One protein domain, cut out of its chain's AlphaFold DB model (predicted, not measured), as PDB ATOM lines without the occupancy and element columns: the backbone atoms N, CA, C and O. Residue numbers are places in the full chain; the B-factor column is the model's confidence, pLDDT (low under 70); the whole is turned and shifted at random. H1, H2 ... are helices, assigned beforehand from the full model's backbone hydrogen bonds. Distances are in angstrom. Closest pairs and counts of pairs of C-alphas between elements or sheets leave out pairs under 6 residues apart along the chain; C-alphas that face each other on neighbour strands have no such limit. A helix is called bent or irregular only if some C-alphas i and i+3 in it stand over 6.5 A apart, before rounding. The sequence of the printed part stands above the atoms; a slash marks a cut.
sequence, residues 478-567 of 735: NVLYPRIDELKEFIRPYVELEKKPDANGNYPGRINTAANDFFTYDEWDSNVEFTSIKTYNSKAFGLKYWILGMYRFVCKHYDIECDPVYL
ATOM      1  N   ASN A 478     -35.756  32.042   2.232       96.56
ATOM      2  CA  ASN A 478     -34.477  31.317   2.248       96.56
ATOM      3  C   ASN A 478     -34.270  30.494   3.528       96.56
ATOM      4  O   ASN A 478     -33.557  29.493   3.499       96.56
ATOM      5  N   VAL A 479     -34.883  30.905   4.639       96.50
ATOM      6  CA  VAL A 479     -34.793  30.218   5.933       96.50
ATOM      7  C   VAL A 479     -35.975  29.274   6.146       96.50
ATOM      8  O   VAL A 479     -35.780  28.110   6.495       96.50
ATOM      9  N   LEU A 480     -37.205  29.744   5.917       98.12
ATOM     10  CA  LEU A 480     -38.404  28.975   6.254       98.12
ATOM     11  C   LEU A 480     -38.789  27.941   5.199       98.12
ATOM     12  O   LEU A 480     -39.314  26.899   5.579       98.12
ATOM     13  N   TYR A 481     -38.533  28.152   3.902       98.25
ATOM     14  CA  TYR A 481     -38.906  27.139   2.903       98.25
ATOM     15  C   TYR A 481     -38.126  25.835   3.074       98.25
ATOM     16  O   TYR A 481     -38.780  24.794   3.125       98.25
ATOM     17  N   PRO A 482     -36.785  25.848   3.248       97.50
ATOM     18  CA  PRO A 482     -36.052  24.617   3.525       97.50
ATOM     19  C   PRO A 482     -36.529  23.924   4.803       97.50
ATOM     20  O   PRO A 482     -36.622  22.700   4.829       97.50
ATOM     21  N   ARG A 483     -36.879  24.694   5.845       97.50
ATOM     22  CA  ARG A 483     -37.411  24.126   7.091       97.50
ATOM     23  C   ARG A 483     -38.781  23.477   6.887       97.50
ATOM     24  O   ARG A 483     -39.016  22.387   7.396       97.50
ATOM     25  N   ILE A 484     -39.667  24.121   6.129       98.56
ATOM     26  CA  ILE A 484     -40.971  23.563   5.751       98.56
ATOM     27  C   ILE A 484     -40.789  22.268   4.955       98.56
ATOM     28  O   ILE A 484     -41.452  21.282   5.262       98.56
ATOM     29  N   ASP A 485     -39.881  22.251   3.977       98.50
ATOM     30  CA  ASP A 485     -39.602  21.070   3.154       98.50
ATOM     31  C   ASP A 485     -39.077  19.902   3.996       98.50
ATOM     32  O   ASP A 485     -39.545  18.772   3.857       98.50
ATOM     33  N   GLU A 486     -38.152  20.178   4.917       97.62
ATOM     34  CA  GLU A 486     -37.628  19.191   5.863       97.62
ATOM     35  C   GLU A 486     -38.744  18.586   6.726       97.62
ATOM     36  O   GLU A 486     -38.878  17.363   6.793       97.62
ATOM     37  N   LEU A 487     -39.582  19.427   7.346       98.12
ATOM     38  CA  LEU A 487     -40.689  18.969   8.191       98.12
ATOM     39  C   LEU A 487     -41.742  18.202   7.384       98.12
ATOM     40  O   LEU A 487     -42.212  17.159   7.840       98.12
ATOM     41  N   LYS A 488     -42.081  18.678   6.178       98.31
ATOM     42  CA  LYS A 488     -43.032  18.022   5.272       98.31
ATOM     43  C   LYS A 488     -42.581  16.603   4.950       98.31
ATOM     44  O   LYS A 488     -43.370  15.675   5.108       98.31
ATOM     45  N   GLU A 489     -41.326  16.424   4.537       98.31
ATOM     46  CA  GLU A 489     -40.777  15.096   4.245       98.31
ATOM     47  C   GLU A 489     -40.673  14.223   5.498       98.31
ATOM     48  O   GLU A 489     -40.976  13.030   5.436       98.31
ATOM     49  N   PHE A 490     -40.302  14.809   6.638       98.12
ATOM     50  CA  PHE A 490     -40.196  14.092   7.907       98.12
ATOM     51  C   PHE A 490     -41.535  13.478   8.342       98.12
ATOM     52  O   PHE A 490     -41.579  12.300   8.711       98.12
ATOM     53  N   ILE A 491     -42.638  14.233   8.251       98.31
ATOM     54  CA  ILE A 491     -43.953  13.750   8.699       98.31
ATOM     55  C   ILE A 491     -44.772  13.042   7.613       98.31
ATOM     56  O   ILE A 491     -45.731  12.343   7.954       98.31
ATOM     57  N   ARG A 492     -44.404  13.166   6.327       98.56
ATOM     58  CA  ARG A 492     -45.106  12.560   5.176       98.56
ATOM     59  C   ARG A 492     -45.569  11.114   5.419       98.56
ATOM     60  O   ARG A 492     -46.770  10.874   5.281       98.56
ATOM     61  N   PRO A 493     -44.714  10.152   5.834       98.19
ATOM     62  CA  PRO A 493     -45.157   8.767   6.033       98.19
ATOM     63  C   PRO A 493     -46.218   8.613   7.136       98.19
ATOM     64  O   PRO A 493     -47.053   7.710   7.075       98.19
ATOM     65  N   TYR A 494     -46.224   9.489   8.141       98.12
ATOM     66  CA  TYR A 494     -47.211   9.462   9.222       98.12
ATOM     67  C   TYR A 494     -48.523  10.120   8.799       98.12
ATOM     68  O   TYR A 494     -49.591   9.633   9.172       98.12
ATOM     69  N   VAL A 495     -48.459  11.164   7.968       97.94
ATOM     70  CA  VAL A 495     -49.647  11.767   7.355       97.94
ATOM     71  C   VAL A 495     -50.311  10.790   6.378       97.94
ATOM     72  O   VAL A 495     -51.529  10.651   6.390       97.94
ATOM     73  N   GLU A 496     -49.550  10.025   5.594       97.88
ATOM     74  CA  GLU A 496     -50.118   8.961   4.750       97.88
ATOM     75  C   GLU A 496     -50.924   7.936   5.571       97.88
ATOM     76  O   GLU A 496     -52.007   7.515   5.157       97.88
ATOM     77  N   LEU A 497     -50.434   7.561   6.759       96.94
ATOM     78  CA  LEU A 497     -51.168   6.692   7.687       96.94
ATOM     79  C   LEU A 497     -52.389   7.395   8.293       96.94
ATOM     80  O   LEU A 497     -53.448   6.781   8.400       96.94
ATOM     81  N   GLU A 498     -52.263   8.671   8.654       95.25
ATOM     82  CA  GLU A 498     -53.344   9.520   9.173       95.25
ATOM     83  C   GLU A 498     -54.523   9.632   8.192       95.25
ATOM     84  O   GLU A 498     -55.679   9.708   8.610       95.25
ATOM     85  N   LYS A 499     -54.244   9.630   6.885       95.06
ATOM     86  CA  LYS A 499     -55.247   9.744   5.813       95.06
ATOM     87  C   LYS A 499     -55.676   8.390   5.239       95.06
ATOM     88  O   LYS A 499     -56.351   8.347   4.211       95.06
ATOM     89  N   LYS A 500     -55.322   7.276   5.888       95.56
ATOM     90  CA  LYS A 500     -55.723   5.930   5.468       95.56
ATOM     91  C   LYS A 500     -56.856   5.401   6.354       95.56
ATOM     92  O   LYS A 500     -56.616   5.146   7.533       95.56
ATOM     93  N   PRO A 501     -58.064   5.172   5.807       94.75
ATOM     94  CA  PRO A 501     -59.153   4.627   6.596       94.75
ATOM     95  C   PRO A 501     -58.952   3.132   6.882       94.75
ATOM     96  O   PRO A 501     -58.307   2.401   6.118       94.75
ATOM     97  N   ASP A 502     -59.544   2.671   7.977       92.19
ATOM     98  CA  ASP A 502     -59.686   1.257   8.301       92.19
ATOM     99  C   ASP A 502     -60.722   0.561   7.387       92.19
ATOM    100  O   ASP A 502     -61.297   1.145   6.466       92.19
ATOM    101  N   ALA A 503     -60.980  -0.727   7.640       93.38
ATOM    102  CA  ALA A 503     -61.949  -1.507   6.865       93.38
ATOM    103  C   ALA A 503     -63.404  -0.997   6.973       93.38
ATOM    104  O   ALA A 503     -64.233  -1.366   6.140       93.38
ATOM    105  N   ASN A 504     -63.707  -0.174   7.978       89.25
ATOM    106  CA  ASN A 504     -65.020   0.413   8.230       89.25
ATOM    107  C   ASN A 504     -65.125   1.860   7.716       89.25
ATOM    108  O   ASN A 504     -66.202   2.446   7.798       89.25
ATOM    109  N   GLY A 505     -64.046   2.426   7.165       90.50
ATOM    110  CA  GLY A 505     -64.008   3.809   6.693       90.50
ATOM    111  C   GLY A 505     -63.592   4.833   7.755       90.50
ATOM    112  O   GLY A 505     -63.639   6.026   7.468       90.50
ATOM    113  N   ASN A 506     -63.183   4.402   8.954       91.12
ATOM    114  CA  ASN A 506     -62.752   5.304  10.022       91.12
ATOM    115  C   ASN A 506     -61.277   5.667   9.859       91.12
ATOM    116  O   ASN A 506     -60.453   4.801   9.568       91.12
ATOM    117  N   TYR A 507     -60.927   6.925  10.106       95.31
ATOM    118  CA  TYR A 507     -59.536   7.375  10.102       95.31
ATOM    119  C   TYR A 507     -58.944   7.372  11.522       95.31
ATOM    120  O   TYR A 507     -59.692   7.561  12.486       95.31
ATOM    121  N   PRO A 508     -57.613   7.222  11.672       96.62
ATOM    122  CA  PRO A 508     -56.945   7.188  12.972       96.62
ATOM    123  C   PRO A 508     -57.336   8.349  13.895       96.62
ATOM    124  O   PRO A 508     -57.358   9.509  13.477       96.62
ATOM    125  N   GLY A 509     -57.666   8.021  15.148       94.81
ATOM    126  CA  GLY A 509     -57.944   8.986  16.218       94.81
ATOM    127  C   GLY A 509     -59.205   9.836  16.054       94.81
ATOM    128  O   GLY A 509     -59.492  10.636  16.943       94.81
ATOM    129  N   ARG A 510     -59.983   9.675  14.973       93.31
ATOM    130  CA  ARG A 510     -61.224  10.437  14.743       93.31
ATOM    131  C   ARG A 510     -62.398   9.832  15.499       93.31
ATOM    132  O   ARG A 510     -63.314   9.258  14.918       93.31
ATOM    133  N   ILE A 511     -62.296   9.911  16.822       90.25
ATOM    134  CA  ILE A 511     -63.242   9.326  17.772       90.25
ATOM    135  C   ILE A 511     -64.579  10.072  17.731       90.25
ATOM    136  O   ILE A 511     -65.630   9.445  17.845       90.25
ATOM    137  N   ASN A 512     -64.556  11.394  17.526       85.62
ATOM    138  CA  ASN A 512     -65.776  12.170  17.393       85.62
ATOM    139  C   ASN A 512     -66.337  12.054  15.970       85.62
ATOM    140  O   ASN A 512     -66.019  12.836  15.075       85.62
ATOM    141  N   THR A 513     -67.211  11.075  15.759       78.00
ATOM    142  CA  THR A 513     -67.825  10.812  14.450       78.00
ATOM    143  C   THR A 513     -68.881  11.842  14.037       78.00
ATOM    144  O   THR A 513     -69.425  11.736  12.940       78.00
ATOM    145  N   ALA A 514     -69.229  12.797  14.909       70.62
ATOM    146  CA  ALA A 514     -70.201  13.848  14.604       70.62
ATOM    147  C   ALA A 514     -69.578  15.058  13.884       70.62
ATOM    148  O   ALA A 514     -70.308  15.844  13.278       70.62
ATOM    149  N   ALA A 515     -68.254  15.207  13.944       77.25
ATOM    150  CA  ALA A 515     -67.534  16.336  13.372       77.25
ATOM    151  C   ALA A 515     -67.145  16.112  11.899       77.25
ATOM    152  O   ALA A 515     -67.048  14.976  11.429       77.25
ATOM    153  N   ASN A 516     -66.917  17.207  11.169       77.81
ATOM    154  CA  ASN A 516     -66.570  17.191   9.744       77.81
ATOM    155  C   ASN A 516     -65.448  18.195   9.414       77.81
ATOM    156  O   ASN A 516     -65.653  19.171   8.699       77.81
ATOM    157  N   ASP A 517     -64.269  17.937   9.970       86.31
ATOM    158  CA  ASP A 517     -63.028  18.726   9.873       86.31
ATOM    159  C   ASP A 517     -61.903  17.955   9.144       86.31
ATOM    160  O   ASP A 517     -60.714  18.153   9.377       86.31
ATOM    161  N   PHE A 518     -62.256  17.003   8.272       91.06
ATOM    162  CA  PHE A 518     -61.263  16.174   7.586       91.06
ATOM    163  C   PHE A 518     -60.661  16.872   6.361       91.06
ATOM    164  O   PHE A 518     -61.333  17.021   5.345       91.06
ATOM    165  N   PHE A 519     -59.359  17.156   6.415       94.62
ATOM    166  CA  PHE A 519     -58.555  17.485   5.233       94.62
ATOM    167  C   PHE A 519     -57.998  16.223   4.566       94.62
ATOM    168  O   PHE A 519     -57.426  15.353   5.234       94.62
ATOM    169  N   THR A 520     -58.118  16.129   3.251       96.12
ATOM    170  CA  THR A 520     -57.521  15.090   2.407       96.12
ATOM    171  C   THR A 520     -55.992  15.187   2.369       96.12
ATOM    172  O   THR A 520     -55.389  16.162   2.815       96.12
ATOM    173  N   TYR A 521     -55.341  14.147   1.839       97.62
ATOM    174  CA  TYR A 521     -53.890  14.171   1.634       97.62
ATOM    175  C   TYR A 521     -53.470  15.259   0.633       97.62
ATOM    176  O   TYR A 521     -52.485  15.946   0.873       97.62
ATOM    177  N   ASP A 522     -54.233  15.451  -0.449       97.94
ATOM    178  CA  ASP A 522     -53.918  16.458  -1.469       97.94
ATOM    179  C   ASP A 522     -54.084  17.885  -0.929       97.94
ATOM    180  O   ASP A 522     -53.280  18.759  -1.254       97.94
ATOM    181  N   GLU A 523     -55.077  18.119  -0.062       97.81
ATOM    182  CA  GLU A 523     -55.231  19.386   0.664       97.81
ATOM    183  C   GLU A 523     -54.048  19.642   1.606       97.81
ATOM    184  O   GLU A 523     -53.484  20.733   1.566       97.81
ATOM    185  N   TRP A 524     -53.611  18.642   2.385       98.12
ATOM    186  CA  TRP A 524     -52.405  18.750   3.224       98.12
ATOM    187  C   TRP A 524     -51.157  19.067   2.388       98.12
ATOM    188  O   TRP A 524     -50.484  20.069   2.634       98.12
ATOM    189  N   ASP A 525     -50.864  18.254   1.364       98.44
ATOM    190  CA  ASP A 525     -49.645  18.397   0.559       98.44
ATOM    191  C   ASP A 525     -49.614  19.755  -0.157       98.44
ATOM    192  O   ASP A 525     -48.561  20.395  -0.212       98.44
ATOM    193  N   SER A 526     -50.774  20.237  -0.622       98.38
ATOM    194  CA  SER A 526     -50.909  21.520  -1.319       98.38
ATOM    195  C   SER A 526     -50.901  22.734  -0.375       98.38
ATOM    196  O   SER A 526     -50.391  23.787  -0.774       98.38
ATOM    197  N   ASN A 527     -51.434  22.613   0.852       97.75
ATOM    198  CA  ASN A 527     -51.455  23.695   1.850       97.75
ATOM    199  C   ASN A 527     -50.092  23.937   2.497       97.75
ATOM    200  O   ASN A 527     -49.752  25.072   2.813       97.75
ATOM    201  N   VAL A 528     -49.268  22.900   2.651       98.38
ATOM    202  CA  VAL A 528     -47.875  23.104   3.076       98.38
ATOM    203  C   VAL A 528     -47.109  23.968   2.058       98.38
ATOM    204  O   VAL A 528     -46.204  24.716   2.421       98.38
ATOM    205  N   GLU A 529     -47.503  23.905   0.784       98.19
ATOM    206  CA  GLU A 529     -46.951  24.728  -0.290       98.19
ATOM    207  C   GLU A 529     -47.664  26.092  -0.373       98.19
ATOM    208  O   GLU A 529     -47.647  26.887   0.566       98.19
ATOM    209  N   PHE A 530     -48.264  26.407  -1.521       97.06
ATOM    210  CA  PHE A 530     -48.808  27.732  -1.818       97.06
ATOM    211  C   PHE A 530     -50.335  27.747  -1.954       97.06
ATOM    212  O   PHE A 530     -50.910  28.804  -2.192       97.06
ATOM    213  N   THR A 531     -51.004  26.594  -1.848       96.88
ATOM    214  CA  THR A 531     -52.436  26.495  -2.159       96.88
ATOM    215  C   THR A 531     -53.282  26.790  -0.927       96.88
ATOM    216  O   THR A 531     -53.133  26.143   0.110       96.88
ATOM    217  N   SER A 532     -54.197  27.750  -1.051       94.81
ATOM    218  CA  SER A 532     -55.192  28.035  -0.017       94.81
ATOM    219  C   SER A 532     -56.269  26.955   0.005       94.81
ATOM    220  O   SER A 532     -56.807  26.608  -1.048       94.81
ATOM    221  N   ILE A 533     -56.593  26.445   1.190       94.62
ATOM    222  CA  ILE A 533     -57.576  25.376   1.406       94.62
ATOM    223  C   ILE A 533     -58.727  25.913   2.249       94.62
ATOM    224  O   ILE A 533     -58.519  26.727   3.147       94.62
ATOM    225  N   LYS A 534     -59.948  25.456   1.962       91.00
ATOM    226  CA  LYS A 534     -61.135  25.810   2.740       91.00
ATOM    227  C   LYS A 534     -61.007  25.233   4.146       91.00
ATOM    228  O   LYS A 534     -60.824  24.030   4.286       91.00
ATOM    229  N   THR A 535     -61.159  26.060   5.165       86.56
ATOM    230  CA  THR A 535     -61.229  25.624   6.565       86.56
ATOM    231  C   THR A 535     -62.671  25.671   7.047       86.56
ATOM    232  O   THR A 535     -63.603  25.962   6.293       86.56
ATOM    233  N   TYR A 536     -62.866  25.352   8.323       72.88
ATOM    234  CA  TYR A 536     -64.177  25.409   8.942       72.88
ATOM    235  C   TYR A 536     -64.777  26.835   8.923       72.88
ATOM    236  O   TYR A 536     -65.940  26.994   8.553       72.88
ATOM    237  N   ASN A 537     -63.992  27.863   9.276       73.69
ATOM    238  CA  ASN A 537     -64.482  29.246   9.354       73.69
ATOM    239  C   ASN A 537     -64.330  30.018   8.036       73.69
ATOM    240  O   ASN A 537     -65.217  30.791   7.675       73.69
ATOM    241  N   SER A 538     -63.208  29.846   7.333       83.31
ATOM    242  CA  SER A 538     -62.899  30.588   6.107       83.31
ATOM    243  C   SER A 538     -61.913  29.798   5.239       83.31
ATOM    244  O   SER A 538     -62.305  28.861   4.531       83.31
ATOM    245  N   LYS A 539     -60.624  30.141   5.302       88.19
ATOM    246  CA  LYS A 539     -59.547  29.474   4.577       88.19
ATOM    247  C   LYS A 539     -58.259  29.447   5.389       88.19
ATOM    248  O   LYS A 539     -57.977  30.351   6.169       88.19
ATOM    249  N   ALA A 540     -57.435  28.451   5.111       92.38
ATOM    250  CA  ALA A 540     -56.033  28.412   5.484       92.38
ATOM    251  C   ALA A 540     -55.211  28.733   4.238       92.38
ATOM    252  O   ALA A 540     -55.282  28.008   3.241       92.38
ATOM    253  N   PHE A 541     -54.409  29.795   4.281       93.06
ATOM    254  CA  PHE A 541     -53.434  30.056   3.224       93.06
ATOM    255  C   PHE A 541     -52.375  28.956   3.176       93.06
ATOM    256  O   PHE A 541     -52.103  28.288   4.179       93.06
ATOM    257  N   GLY A 542     -51.775  28.768   1.999       95.94
ATOM    258  CA  GLY A 542     -50.596  27.920   1.899       95.94
ATOM    259  C   GLY A 542     -49.441  28.514   2.713       95.94
ATOM    260  O   GLY A 542     -49.196  29.718   2.605       95.94
ATOM    261  N   LEU A 543     -48.720  27.715   3.505       97.56
ATOM    262  CA  LEU A 543     -47.667  28.222   4.402       97.56
ATOM    263  C   LEU A 543     -46.601  29.018   3.640       97.56
ATOM    264  O   LEU A 543     -46.251  30.138   4.022       97.56
ATOM    265  N   LYS A 544     -46.121  28.488   2.508       98.19
ATOM    266  CA  LYS A 544     -45.128  29.185   1.679       98.19
ATOM    267  C   LYS A 544     -45.705  30.420   0.998       98.19
ATOM    268  O   LYS A 544     -44.975  31.396   0.812       98.19
ATOM    269  N   TYR A 545     -46.992  30.394   0.647       95.75
ATOM    270  CA  TYR A 545     -47.685  31.559   0.097       95.75
ATOM    271  C   TYR A 545     -47.767  32.692   1.123       95.75
ATOM    272  O   TYR A 545     -47.381  33.815   0.800       95.75
ATOM    273  N   TRP A 546     -48.183  32.390   2.357       95.50
ATOM    274  CA  TRP A 546     -48.260  33.373   3.440       95.50
ATOM    275  C   TRP A 546     -46.904  34.034   3.694       95.50
ATOM    276  O   TRP A 546     -46.786  35.258   3.633       95.50
ATOM    277  N   ILE A 547     -45.856  33.221   3.877       97.25
ATOM    278  CA  ILE A 547     -44.490  33.709   4.114       97.25
ATOM    279  C   ILE A 547     -44.027  34.616   2.969       97.25
ATOM    280  O   ILE A 547     -43.462  35.673   3.227       97.25
ATOM    281  N   LEU A 548     -44.282  34.248   1.708       96.50
ATOM    282  CA  LEU A 548     -43.910  35.083   0.561       96.50
ATOM    283  C   LEU A 548     -44.646  36.424   0.565       96.50
ATOM    284  O   LEU A 548     -44.029  37.461   0.316       96.50
ATOM    285  N   GLY A 549     -45.958  36.390   0.810       93.44
ATOM    286  CA  GLY A 549     -46.812  37.572   0.849       93.44
ATOM    287  C   GLY A 549     -46.356  38.550   1.926       93.44
ATOM    288  O   GLY A 549     -46.051  39.702   1.613       93.44
ATOM    289  N   MET A 550     -46.216  38.064   3.160       92.62
ATOM    290  CA  MET A 550     -45.771  38.873   4.294       92.62
ATOM    291  C   MET A 550     -44.327  39.355   4.138       92.62
ATOM    292  O   MET A 550     -44.058  40.533   4.362       92.62
ATOM    293  N   TYR A 551     -43.411  38.507   3.657       95.19
ATOM    294  CA  TYR A 551     -42.033  38.917   3.364       95.19
ATOM    295  C   TYR A 551     -42.005  40.091   2.378       95.19
ATOM    296  O   TYR A 551     -41.438  41.139   2.672       95.19
ATOM    297  N   ARG A 552     -42.699  39.982   1.238       93.94
ATOM    298  CA  ARG A 552     -42.793  41.069   0.246       93.94
ATOM    299  C   ARG A 552     -43.405  42.337   0.823       93.94
ATOM    300  O   ARG A 552     -42.908  43.430   0.545       93.94
ATOM    301  N   PHE A 553     -44.491  42.187   1.576       90.62
ATOM    302  CA  PHE A 553     -45.199  43.303   2.183       90.62
ATOM    303  C   PHE A 553     -44.280  44.082   3.123       90.62
ATOM    304  O   PHE A 553     -44.085  45.282   2.924       90.62
ATOM    305  N   VAL A 554     -43.645  43.391   4.071       90.12
ATOM    306  CA  VAL A 554     -42.766  44.008   5.067       90.12
ATOM    307  C   VAL A 554     -41.518  44.597   4.413       90.12
ATOM    308  O   VAL A 554     -41.196  45.755   4.675       90.12
ATOM    309  N   CYS A 555     -40.874  43.889   3.478       92.56
ATOM    310  CA  CYS A 555     -39.705  44.418   2.768       92.56
ATOM    311  C   CYS A 555     -40.012  45.729   2.034       92.56
ATOM    312  O   CYS A 555     -39.219  46.669   2.068       92.56
ATOM    313  N   LYS A 556     -41.187  45.822   1.401       89.81
ATOM    314  CA  LYS A 556     -41.629  47.040   0.716       89.81
ATOM    315  C   LYS A 556     -42.032  48.147   1.691       89.81
ATOM    316  O   LYS A 556     -41.747  49.311   1.424       89.81
ATOM    317  N   HIS A 557     -42.740  47.807   2.767       86.44
ATOM    318  CA  HIS A 557     -43.270  48.782   3.719       86.44
ATOM    319  C   HIS A 557     -42.160  49.431   4.555       86.44
ATOM    320  O   HIS A 557     -42.178  50.643   4.756       86.44
ATOM    321  N   TYR A 558     -41.181  48.635   4.986       86.44
ATOM    322  CA  TYR A 558     -40.095  49.055   5.875       86.44
ATOM    323  C   TYR A 558     -38.774  49.349   5.140       86.44
ATOM    324  O   TYR A 558     -37.763  49.592   5.791       86.44
ATOM    325  N   ASP A 559     -38.781  49.357   3.799       87.25
ATOM    326  CA  ASP A 559     -37.610  49.633   2.945       87.25
ATOM    327  C   ASP A 559     -36.402  48.727   3.272       87.25
ATOM    328  O   ASP A 559     -35.262  49.176   3.404       87.25
ATOM    329  N   ILE A 560     -36.670  47.428   3.442       90.94
ATOM    330  CA  ILE A 560     -35.663  46.408   3.768       90.94
ATOM    331  C   ILE A 560     -35.041  45.881   2.473       90.94
ATOM    332  O   ILE A 560     -35.751  45.499   1.537       90.94
ATOM    333  N   GLU A 561     -33.709  45.795   2.424       92.12
ATOM    334  CA  GLU A 561     -33.010  45.112   1.333       92.12
ATOM    335  C   GLU A 561     -33.216  43.595   1.452       92.12
ATOM    336  O   GLU A 561     -32.548  42.905   2.219       92.12
ATOM    337  N   CYS A 562     -34.181  43.091   0.690       95.12
ATOM    338  CA  CYS A 562     -34.587  41.692   0.683       95.12
ATOM    339  C   CYS A 562     -34.153  40.969  -0.596       95.12
ATOM    340  O   CYS A 562     -33.786  41.594  -1.594       95.12
ATOM    341  N   ASP A 563     -34.208  39.636  -0.577       96.25
ATOM    342  CA  ASP A 563     -33.742  38.816  -1.694       96.25
ATOM    343  C   ASP A 563     -34.557  39.107  -2.977       96.25
ATOM    344  O   ASP A 563     -35.774  38.873  -3.012       96.25
ATOM    345  N   PRO A 564     -33.906  39.585  -4.057       96.19
ATOM    346  CA  PRO A 564     -34.588  39.995  -5.279       96.19
ATOM    347  C   PRO A 564     -35.323  38.849  -5.985       96.19
ATOM    348  O   PRO A 564     -36.261  39.121  -6.733       96.19
ATOM    349  N   VAL A 565     -34.945  37.585  -5.751       96.94
ATOM    350  CA  VAL A 565     -35.653  36.419  -6.306       96.94
ATOM    351  C   VAL A 565     -37.085  36.377  -5.792       96.94
ATOM    352  O   VAL A 565     -38.021  36.190  -6.568       96.94
ATOM    353  N   TYR A 566     -37.267  36.585  -4.488       96.44
ATOM    354  CA  TYR A 566     -38.584  36.544  -3.865       96.44
ATOM    355  C   TYR A 566     -39.331  37.865  -3.999       96.44
ATOM    356  O   TYR A 566     -40.556  37.852  -3.934       96.44
ATOM    357  N   LEU A 567     -38.650  38.984  -4.256       95.25
ATOM    358  CA  LEU A 567     -39.304  40.257  -4.573       95.25
ATOM    359  C   LEU A 567     -39.819  40.346  -6.019       95.25
ATOM    360  O   LEU A 567     -40.641  41.214  -6.305       95.25
TER     361      LEU A 567
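This is residues 478 to 567 of the 735 residues of an uncharacterized protein of Piromyces sp. (strain E2) (UniProt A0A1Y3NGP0). Look for one long kinked helix, H1, and beside it a second line of helix, H2 followed nearly end to end by H3, that runs back the other way; H3 reaches on past the beginning of H1, and the short H4 folds back beside H3. Two long loops join the parts: the one between H1 and H2 sticks out at residues 501 to 506, beyond the end of H1, and the one between H2 and H3 swings out on the side away from H1. The printed part has 90 residues with four named helices, in the order H1, H2, H3, H4, and no named strand; its class is all helix. The whole is loose, with a radius of gyration of the C-alphas of 17.0 A, and the C-alphas span 56 by 29 by 16 A.

Find C-alpha 478 at (-34.477, 31.317, 2.248); here H1 begins, and it runs through residues 478 to 498, 29.6 A from first to last C-alpha. It is the longest helix by residues, with 21. Look near residue 491 for a kink of 51 degrees; H1 is irregular there, with C-alphas 490 and 493 standing 7.5 A apart. Residues 499 to 520 then bring you, with no named element, to C-alpha 521 at (-53.890, 14.171, 1.634), where H2 begins; it holds residues 521 to 528 and is 10.9 A long. After residues 529 to 542, H3 takes residues 543 to 557 and measures 21.0 A. H4, residues 564 to 567, is 4.8 A long and ends at C-alpha 567, at (-39.304, 40.257, -4.573).

Start with H1 and H2, which form a helical hairpin. They touch, with the C-alphas of Glu 496 and Tyr 521 the closest at 7.1 A. Their lines stand at a shallow tilt of 17 degrees, and they run opposite ways. Next find Val 528 and Leu 543, whose C-alphas, 5.3 A apart, are the closest of H2 and H3. These two helices only just touch, with 3 pairs of C-alphas within 8 A, and H3 does so with residues 543 to 544 alone. They run the same way at a shallow tilt of 18 degrees, and their centres are 20.4 A apart. Between them in the chain, residues 533 to 534 pair with residues 539 to 540, antiparallel, as strands do. H1 and H3 are close but not clearly touching: their closest C-alphas, those of Tyr 481 and Lys 544, are 6.7 A apart. They run opposite ways at a shallow tilt of 20 degrees. H4 only just touches H3, with 3 pairs of C-alphas within 8 A; H3 meets it with residues 548 to 552 alone, and the closest C-alphas are those of Arg 552 and Leu 567, 6.0 A apart. H4 is apart from H1 and from H2. In H2 and H3 every O i to N i+4 pair is within hydrogen-bond range; in H1 13 of 17 are, and H4 is too short for such a pair.

The outline is elongated, but only just. The two C-alphas farthest apart are those of Ala 503 and Asp 559, at 56.8 A, while the first and last printed C-alphas, those of Asn 478 and Leu 567, are 12.2 A apart. Residues 501 to 506 stand free. The links from H1 to H2, with 22 residues, and from H2 to H3, with 14, are long; the link from H3 to H4, with 6, is short. The printed part has no cut. The mean pLDDT of the printed part is 93.4, and no printed residue is under 70.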